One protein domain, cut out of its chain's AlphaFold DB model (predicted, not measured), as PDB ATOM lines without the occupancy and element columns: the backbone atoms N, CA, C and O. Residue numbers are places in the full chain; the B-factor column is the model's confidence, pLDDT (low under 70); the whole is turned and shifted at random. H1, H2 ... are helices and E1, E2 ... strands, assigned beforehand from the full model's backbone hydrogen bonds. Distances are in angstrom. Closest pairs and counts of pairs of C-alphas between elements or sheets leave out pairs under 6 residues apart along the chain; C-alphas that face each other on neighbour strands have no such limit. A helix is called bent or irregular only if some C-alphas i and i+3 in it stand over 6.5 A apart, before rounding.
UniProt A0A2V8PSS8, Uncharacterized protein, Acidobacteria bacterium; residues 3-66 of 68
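AT A GLANCE: This is residues 3 to 66 of the 68 residues of an uncharacterized protein of Acidobacteria bacterium (UniProt A0A2V8PSS8). Two strand hairpins make a loose rod: a long, bent one, E1 and E2, and a shorter one, E3 and E4, whose tip, residues 55 to 60, sticks out at one end. From the far end of E2 the chain folds back through residues 32 to 45, where residues 40 to 41 pair with residues 28 to 29 of E2, and reaches the four-residue helix H1 just before E3. The 64 printed residues hold E1, E2, H1, E3 and E4 in that order, in two antiparallel two-stranded sheets, E1 - E2 and E3 - E4; the class is mostly strand. The whole is loose, with a radius of gyration of the C-alphas of 15.3 A, and spans 46 by 22 by 17 A.

HOW THE PARTS SIT: E1, residues 10 to 19, and E2, residues 22 to 31, form a hairpin, antiparallel at 155 degrees, with N 11 and O 30 within hydrogen-bond range at 2.8 A. E1 bends by 69 degrees at residue 14 and E2 by 65 degrees at residue 25. The closest C-alphas of E2 and H1, residues 46 to 49, are those of Leu 24 and Leu 49, 7.2 A apart. H1 is too short for an O i to N i+4 pair; its one O i to N i+3 pair is within range. E3, residues 50 to 55, and E4, residues 60 to 65, form a second hairpin, antiparallel at 161 degrees, with N 53 and O 62 at 2.9 A. The closest C-alphas of E2 and E4 are those of Val 22 and Ser 64, 6.9 A apart. E2 and E3 are apart.

IN THESE COORDINATES: E1 begins at C-alpha 10, (-18.201, 36.299, 16.649), and is 23.7 A long; E2 is 25.8 A long. H1 measures 5.1 A and E3 16.3 A. E4, 17.1 A, ends at C-alpha 65, (-42.302, 24.714, 21.407).

THE WHOLE: The C-alphas farthest apart, of Val 7 and Tyr 57, are 47.3 A apart. The printed part has no cut, and the link from E2 to H1 is long. Confidence is under 70 at residues 3 to 6, 34, 37 to 39 and 41 to 43.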
ATOM      1  N   THR A   3     -15.206  37.459  27.062       59.22
ATOM      2  CA  THR A   3     -15.383  36.138  27.670       59.22
ATOM      3  C   THR A   3     -14.330  35.937  28.753       59.22
ATOM      4  O   THR A   3     -13.317  36.634  28.775       59.22
ATOM      5  N   LEU A   4     -14.550  34.972  29.650       54.25
ATOM      6  CA  LEU A   4     -13.700  34.729  30.824       54.25
ATOM      7  C   LEU A   4     -12.211  34.462  30.492       54.25
ATOM      8  O   LEU A   4     -11.370  34.510  31.384       54.25
ATOM      9  N   THR A   5     -11.883  34.174  29.229       60.62
ATOM     10  CA  THR A   5     -10.531  33.865  28.734       60.62
ATOM     11  C   THR A   5     -10.017  34.831  27.657       60.62
ATOM     12  O   THR A   5      -8.926  34.614  27.134       60.62
ATOM     13  N   GLY A   6     -10.751  35.901  27.324       67.88
ATOM     14  CA  GLY A   6     -10.307  36.904  26.350       67.88
ATOM     15  C   GLY A   6     -11.429  37.571  25.552       67.88
ATOM     16  O   GLY A   6     -12.623  37.346  25.778       67.88
ATOM     17  N   VAL A   7     -11.028  38.403  24.590       70.81
ATOM     18  CA  VAL A   7     -11.937  39.040  23.630       70.81
ATOM     19  C   VAL A   7     -12.261  38.044  22.525       70.81
ATOM     20  O   VAL A   7     -11.364  37.533  21.861       70.81
ATOM     21  N   LEU A   8     -13.552  37.787  22.322       76.94
ATOM     22  CA  LEU A   8     -14.041  36.950  21.238       76.94
ATOM     23  C   LEU A   8     -14.801  37.803  20.217       76.94
ATOM     24  O   LEU A   8     -15.804  38.456  20.557       76.94
ATOM     25  N   THR A   9     -14.348  37.742  18.966       83.50
ATOM     26  CA  THR A   9     -15.106  38.191  17.796       83.50
ATOM     27  C   THR A   9     -15.960  37.035  17.293       83.50
ATOM     28  O   THR A   9     -15.457  35.939  17.029       83.50
ATOM     29  N   ALA A  10     -17.264  37.268  17.186       84.81
ATOM     30  CA  ALA A  10     -18.201  36.299  16.649       84.81
ATOM     31  C   ALA A  10     -19.299  37.008  15.855       84.81
ATOM     32  O   ALA A  10     -19.674  38.139  16.170       84.81
ATOM     33  N   TYR A  11     -19.829  36.318  14.853       86.75
ATOM     34  CA  TYR A  11     -20.849  36.820  13.943       86.75
ATOM     35  C   TYR A  11     -22.185  36.140  14.233       86.75
ATOM     36  O   TYR A  11     -22.307  34.918  14.109       86.75
ATOM     37  N   GLY A  12     -23.175  36.932  14.644       88.25
ATOM     38  CA  GLY A  12     -24.531  36.462  14.919       88.25
ATOM     39  C   GLY A  12     -25.326  36.250  13.633       88.25
ATOM     40  O   GLY A  12     -25.324  37.115  12.762       88.25
ATOM     41  N   HIS A  13     -26.005  35.111  13.529       88.31
ATOM     42  CA  HIS A  13     -26.876  34.755  12.415       88.31
ATOM     43  C   HIS A  13     -28.199  34.219  12.952       88.31
ATOM     44  O   HIS A  13     -28.213  33.332  13.812       88.31
ATOM     45  N   GLU A  14     -29.302  34.753  12.441       90.62
ATOM     46  CA  GLU A  14     -30.617  34.161  12.656       90.62
ATOM     47  C   GLU A  14     -30.718  32.884  11.829       90.62
ATOM     48  O   GLU A  14     -30.491  32.884  10.617       90.62
ATOM     49  N   VAL A  15     -31.014  31.777  12.501       88.50
ATOM     50  CA  VAL A  15     -31.122  30.459  11.885       88.50
ATOM     51  C   VAL A  15     -32.377  29.758  12.374       88.50
ATOM     52  O   VAL A  15     -32.886  30.022  13.466       88.50
ATOM     53  N   VAL A  16     -32.845  28.815  11.564       90.44
ATOM     54  CA  VAL A  16     -33.839  27.832  11.985       90.44
ATOM     55  C   VAL A  16     -33.088  26.567  12.379       90.44
ATOM     56  O   VAL A  16     -32.386  25.977  11.559       90.44
ATOM     57  N   LEU A  17     -33.204  26.173  13.643       86.25
ATOM     58  CA  LEU A  17     -32.743  24.876  14.118       86.25
ATOM     59  C   LEU A  17     -33.881  23.874  13.990       86.25
ATOM     60  O   LEU A  17     -34.997  24.153  14.418       86.25
ATOM     61  N   GLU A  18     -33.576  22.699  13.454       87.12
ATOM     62  CA  GLU A  18     -34.488  21.563  13.461       87.12
ATOM     63  C   GLU A  18     -33.897  20.459  14.333       87.12
ATOM     64  O   GLU A  18     -32.741  20.062  14.169       87.12
ATOM     65  N   THR A  19     -34.678  19.983  15.296       83.00
ATOM     66  CA  THR A  19     -34.278  18.893  16.185       83.00
ATOM     67  C   THR A  19     -35.496  18.083  16.574       83.00
ATOM     68  O   THR A  19     -36.515  18.650  16.961       83.00
ATOM     69  N   LEU A  20     -35.393  16.754  16.459       84.00
ATOM     70  CA  LEU A  20     -36.444  15.824  16.887       84.00
ATOM     71  C   LEU A  20     -37.848  16.218  16.353       84.00
ATOM     72  O   LEU A  20     -38.849  16.066  17.044       84.00
ATOM     73  N   GLY A  21     -37.908  16.752  15.122       84.94
ATOM     74  CA  GLY A  21     -39.143  17.168  14.443       84.94
ATOM     75  C   GLY A  21     -39.678  18.562  14.798       84.94
ATOM     76  O   GLY A  21     -40.700  18.963  14.250       84.94
ATOM     77  N   VAL A  22     -39.008  19.316  15.674       84.38
ATOM     78  CA  VAL A  22     -39.394  20.681  16.062       84.38
ATOM     79  C   VAL A  22     -38.474  21.697  15.395       84.38
ATOM     80  O   VAL A  22     -37.250  21.548  15.420       84.38
ATOM     81  N   GLN A  23     -39.067  22.749  14.826       89.62
ATOM     82  CA  GLN A  23     -38.349  23.874  14.230       89.62
ATOM     83  C   GLN A  23     -38.360  25.084  15.167       89.62
ATOM     84  O   GLN A  23     -39.400  25.461  15.703       89.62
ATOM     85  N   LEU A  24     -37.191  25.692  15.368       86.06
ATOM     86  CA  LEU A  24     -36.965  26.762  16.340       86.06
ATOM     87  C   LEU A  24     -36.171  27.892  15.686       86.06
ATOM     88  O   LEU A  24     -35.091  27.660  15.143       86.06
ATOM     89  N   GLN A  25     -36.668  29.124  15.774       88.44
ATOM     90  CA  GLN A  25     -35.916  30.307  15.354       88.44
ATOM     91  C   GLN A  25     -34.989  30.757  16.485       88.44
ATOM     92  O   GLN A  25     -35.426  30.938  17.622       88.44
ATOM     93  N   THR A  26     -33.697  30.917  16.198       86.69
ATOM     94  CA  THR A  26     -32.725  31.354  17.206       86.69
ATOM     95  C   THR A  26     -31.533  32.087  16.593       86.69
ATOM     96  O   THR A  26     -31.260  31.991  15.396       86.69
ATOM     97  N   LEU A  27     -30.802  32.815  17.437       86.31
ATOM     98  CA  LEU A  27     -29.595  33.546  17.077       86.31
ATOM     99  C   LEU A  27     -28.356  32.735  17.479       86.31
ATOM    100  O   LEU A  27     -28.092  32.518  18.667       86.31
ATOM    101  N   VAL A  28     -27.574  32.312  16.487       85.88
ATOM    102  CA  VAL A  28     -26.331  31.550  16.671       85.88
ATOM    103  C   VAL A  28     -25.133  32.418  16.321       85.88
ATOM    104  O   VAL A  28     -25.141  33.131  15.321       85.88
ATOM    105  N   TYR A  29     -24.084  32.346  17.135       85.00
ATOM    106  CA  TYR A  29     -22.841  33.075  16.933       85.00
ATOM    107  C   TYR A  29     -21.742  32.136  16.429       85.00
ATOM    108  O   TYR A  29     -21.436  31.110  17.043       85.00
ATOM    109  N   PHE A  30     -21.108  32.517  15.324       82.44
ATOM    110  CA  PHE A  30     -19.961  31.817  14.750       82.44
ATOM    111  C   PHE A  30     -18.691  32.596  15.073       82.44
ATOM    112  O   PHE A  30     -18.597  33.780  14.752       82.44
ATOM    113  N   ALA A  31     -17.736  31.956  15.743       84.88
ATOM    114  CA  ALA A  31     -16.462  32.585  16.072       84.88
ATOM    115  C   ALA A  31     -15.638  32.862  14.803       84.88
ATOM    116  O   ALA A  31     -15.640  32.057  13.875       84.88
ATOM    117  N   GLU A  32     -14.913  33.981  14.781       82.31
ATOM    118  CA  GLU A  32     -14.007  34.338  13.678       82.31
ATOM    119  C   GLU A  32     -12.795  33.389  13.595       82.31
ATOM    120  O   GLU A  32     -12.351  33.014  12.512       82.31
ATOM    121  N   GLY A  33     -12.262  32.975  14.749       75.44
ATOM    122  CA  GLY A  33     -11.069  32.132  14.835       75.44
ATOM    123  C   GLY A  33     -11.357  30.637  14.657       75.44
ATOM    124  O   GLY A  33     -12.185  30.067  15.366       75.44
ATOM    125  N   ALA A  34     -10.581  29.973  13.790       65.69
ATOM    126  CA  ALA A  34     -10.659  28.526  13.528       65.69
ATOM    127  C   ALA A  34     -10.308  27.632  14.741       65.69
ATOM    128  O   ALA A  34     -10.578  26.428  14.741       65.69
ATOM    129  N   GLU A  35      -9.719  28.229  15.780       73.19
ATOM    130  CA  GLU A  35      -9.458  27.631  17.095       73.19
ATOM    131  C   GLU A  35     -10.758  27.086  17.721       73.19
ATOM    132  O   GLU A  35     -10.787  26.022  18.347       73.19
ATOM    133  N   MET A  36     -11.871  27.799  17.511       71.38
ATOM    134  CA  MET A  36     -13.175  27.481  18.077       71.38
ATOM    135  C   MET A  36     -14.019  26.709  17.057       71.38
ATOM    136  O   MET A  36     -14.829  27.267  16.325       71.38
ATOM    137  N   ARG A  37     -13.873  25.381  17.034       68.62
ATOM    138  CA  ARG A  37     -14.620  24.490  16.115       68.62
ATOM    139  C   ARG A  37     -16.106  24.307  16.452       68.62
ATOM    140  O   ARG A  37     -16.763  23.454  15.861       68.62
ATOM    141  N   ARG A  38     -16.623  25.015  17.457       68.75
ATOM    142  CA  ARG A  38     -17.997  24.859  17.946       68.75
ATOM    143  C   ARG A  38     -18.758  26.153  17.721       68.75
ATOM    144  O   ARG A  38     -18.253  27.226  18.040       68.75
ATOM    145  N   ASN A  39     -19.987  26.020  17.239       68.62
ATOM    146  CA  ASN A  39     -20.913  27.141  17.176       68.62
ATOM    147  C   ASN A  39     -21.312  27.530  18.595       68.62
ATOM    148  O   ASN A  39     -21.583  26.671  19.440       68.62
ATOM    149  N   LEU A  40     -21.348  28.829  18.849       72.25
ATOM    150  CA  LEU A  40     -21.786  29.367  20.119       72.25
ATOM    151  C   LEU A  40     -23.270  29.659  19.976       72.25
ATOM    152  O   LEU A  40     -23.683  30.628  19.341       72.25
ATOM    153  N   LEU A  41     -24.085  28.779  20.550       68.50
ATOM    154  CA  LEU A  41     -25.477  29.121  20.808       68.50
ATOM    155  C   LEU A  41     -25.471  30.403  21.647       68.50
ATOM    156  O   LEU A  41     -24.619  30.557  22.529       68.50
ATOM    157  N   GLY A  42     -26.352  31.349  21.319       67.00
ATOM    158  CA  GLY A  42     -26.458  32.601  22.060       67.00
ATOM    159  C   GLY A  42     -26.781  32.381  23.542       67.00
ATOM    160  O   GLY A  42     -26.752  31.273  24.073       67.00
ATOM    161  N   ARG A  43     -27.155  33.455  24.245       69.25
ATOM    162  CA  ARG A  43     -27.485  33.380  25.682       69.25
ATOM    163  C   ARG A  43     -28.588  32.360  26.006       69.25
ATOM    164  O   ARG A  43     -28.663  31.907  27.144       69.25
ATOM    165  N   GLN A  44     -29.415  32.016  25.019       74.94
ATOM    166  CA  GLN A  44     -30.487  31.042  25.133       74.94
ATOM    167  C   GLN A  44     -30.174  29.801  24.287       74.94
ATOM    168  O   GLN A  44     -30.036  29.887  23.067       74.94
ATOM    169  N   GLY A  45     -30.025  28.650  24.942       78.75
ATOM    170  CA  GLY A  45     -29.820  27.366  24.268       78.75
ATOM    171  C   GLY A  45     -31.138  26.785  23.752       78.75
ATOM    172  O   GLY A  45     -32.198  27.092  24.286       78.75
ATOM    173  N   TRP A  46     -31.086  25.897  22.757       81.00
ATOM    174  CA  TRP A  46     -32.305  25.349  22.140       81.00
ATOM    175  C   TRP A  46     -33.203  24.572  23.120       81.00
ATOM    176  O   TRP A  46     -34.421  24.628  22.997       81.00
ATOM    177  N   LEU A  47     -32.627  23.916  24.139       86.19
ATOM    178  CA  LEU A  47     -33.392  23.242  25.203       86.19
ATOM    179  C   LEU A  47     -34.278  24.211  26.002       86.19
ATOM    180  O   LEU A  47     -35.257  23.789  26.600       86.19
ATOM    181  N   GLN A  48     -33.944  25.503  26.016       86.06
ATOM    182  CA  GLN A  48     -34.729  26.558  26.667       86.06
ATOM    183  C   GLN A  48     -35.822  27.125  25.745       86.06
ATOM    184  O   GLN A  48     -36.507  28.066  26.129       86.06
ATOM    185  N   LEU A  49     -35.940  26.608  24.519       85.62
ATOM    186  CA  LEU A  49     -36.966  26.977  23.538       85.62
ATOM    187  C   LEU A  49     -38.034  25.883  23.383       85.62
ATOM    188  O   LEU A  49     -38.967  26.046  22.599       85.62
ATOM    189  N   VAL A  50     -37.913  24.775  24.121       88.75
ATOM    190  CA  VAL A  50     -38.827  23.630  24.050       88.75
ATOM    191  C   VAL A  50     -39.299  23.197  25.436       88.75
ATOM    192  O   VAL A  50     -38.591  23.354  26.429       88.75
ATOM    193  N   ARG A  51     -40.491  22.606  25.502       90.81
ATOM    194  CA  ARG A  51     -40.928  21.757  26.616       90.81
ATOM    195  C   ARG A  51     -40.580  20.310  26.295       90.81
ATOM    196  O   ARG A  51     -40.636  19.898  25.139       90.81
ATOM    197  N   ILE A  52     -40.229  19.554  27.332       92.31
ATOM    198  CA  ILE A  52     -39.796  18.162  27.217       92.31
ATOM    199  C   ILE A  52     -40.723  17.293  28.059       92.31
ATOM    200  O   ILE A  52     -40.895  17.548  29.251       92.31
ATOM    201  N   GLY A  53     -41.297  16.264  27.440       93.44
ATOM    202  CA  GLY A  53     -42.006  15.184  28.117       93.44
ATOM    203  C   GLY A  53     -41.237  13.879  27.952       93.44
ATOM    204  O   GLY A  53     -40.836  13.546  26.843       93.44
ATOM    205  N   LEU A  54     -41.031  13.142  29.042       95.19
ATOM    206  CA  LEU A  54     -40.422  11.812  29.011       95.19
ATOM    207  C   LEU A  54     -41.416  10.802  29.576       95.19
ATOM    208  O   LEU A  54     -41.842  10.932  30.725       95.19
ATOM    209  N   VAL A  55     -41.742   9.786  28.785       96.31
ATOM    210  CA  VAL A  55     -42.473   8.604  29.240       96.31
ATOM    211  C   VAL A  55     -41.479   7.450  29.282       96.31
ATOM    212  O   VAL A  55     -41.227   6.790  28.280       96.31
ATOM    213  N   ASP A  56     -40.870   7.242  30.452       96.56
ATOM    214  CA  ASP A  56     -39.775   6.275  30.630       96.56
ATOM    215  C   ASP A  56     -40.209   4.831  30.328       96.56
ATOM    216  O   ASP A  56     -39.505   4.107  29.629       96.56
ATOM    217  N   TYR A  57     -41.413   4.447  30.773       97.00
ATOM    218  CA  TYR A  57     -41.964   3.101  30.563       97.00
ATOM    219  C   TYR A  57     -42.053   2.726  29.077       97.00
ATOM    220  O   TYR A  57     -41.659   1.625  28.696       97.00
ATOM    221  N   ASP A  58     -42.507   3.666  28.248       97.50
ATOM    222  CA  ASP A  58     -42.658   3.477  26.803       97.50
ATOM    223  C   ASP A  58     -41.388   3.872  26.024       97.50
ATOM    224  O   ASP A  58     -41.318   3.696  24.810       97.50
ATOM    225  N   SER A  59     -40.348   4.365  26.712       95.19
ATOM    226  CA  SER A  59     -39.127   4.914  26.106       95.19
ATOM    227  C   SER A  59     -39.396   6.044  25.099       95.19
ATOM    228  O   SER A  59     -38.689   6.184  24.099       95.19
ATOM    229  N   GLU A  60     -40.406   6.875  25.367       94.94
ATOM    230  CA  GLU A  60     -40.832   7.950  24.469       94.94
ATOM    231  C   GLU A  60     -40.383   9.329  24.963       94.94
ATOM    232  O   GLU A  60     -40.548   9.690  26.133       94.94
ATOM    233  N   LEU A  61     -39.846  10.126  24.035       91.19
ATOM    234  CA  LEU A  61     -39.452  11.514  24.252       91.19
ATOM    235  C   LEU A  61     -40.328  12.434  23.399       91.19
ATOM    236  O   LEU A  61     -40.322  12.354  22.173       91.19
ATOM    237  N   TYR A  62     -41.023  13.347  24.062       91.31
ATOM    238  CA  TYR A  62     -41.889  14.346  23.457       91.31
ATOM    239  C   TYR A  62     -41.250  15.724  23.550       91.31
ATOM    240  O   TYR A  62     -40.741  16.110  24.605       91.31
ATOM    241  N   LEU A  63     -41.333  16.483  22.462       91.31
ATOM    242  CA  LEU A  63     -40.953  17.889  22.424       91.31
ATOM    243  C   LEU A  63     -42.111  18.737  21.913       91.31
ATOM    244  O   LEU A  63     -42.818  18.338  20.989       91.31
ATOM    245  N   SER A  64     -42.253  19.935  22.466       89.75
ATOM    246  CA  SER A  64     -43.089  20.988  21.891       89.75
ATOM    247  C   SER A  64     -42.406  22.346  22.028       89.75
ATOM    248  O   SER A  64     -41.567  22.509  22.920       89.75
ATOM    249  N   PRO A  65     -42.735  23.340  21.185       87.50
ATOM    250  CA  PRO A  65     -42.302  24.714  21.407       87.50
ATOM    251  C   PRO A  65     -42.714  25.201  22.802       87.50
ATOM    252  O   PRO A  65     -43.752  24.795  23.341       87.50
ATOM    253  N   TYR A  66     -41.881  26.044  23.413       84.81
ATOM    254  CA  TYR A  66     -42.127  26.526  24.773       84.81
ATOM    255  C   TYR A  66     -43.381  27.411  24.878       84.81
ATOM    256  O   TYR A  66     -44.093  27.329  25.876       84.81
TER     257      TYR A  66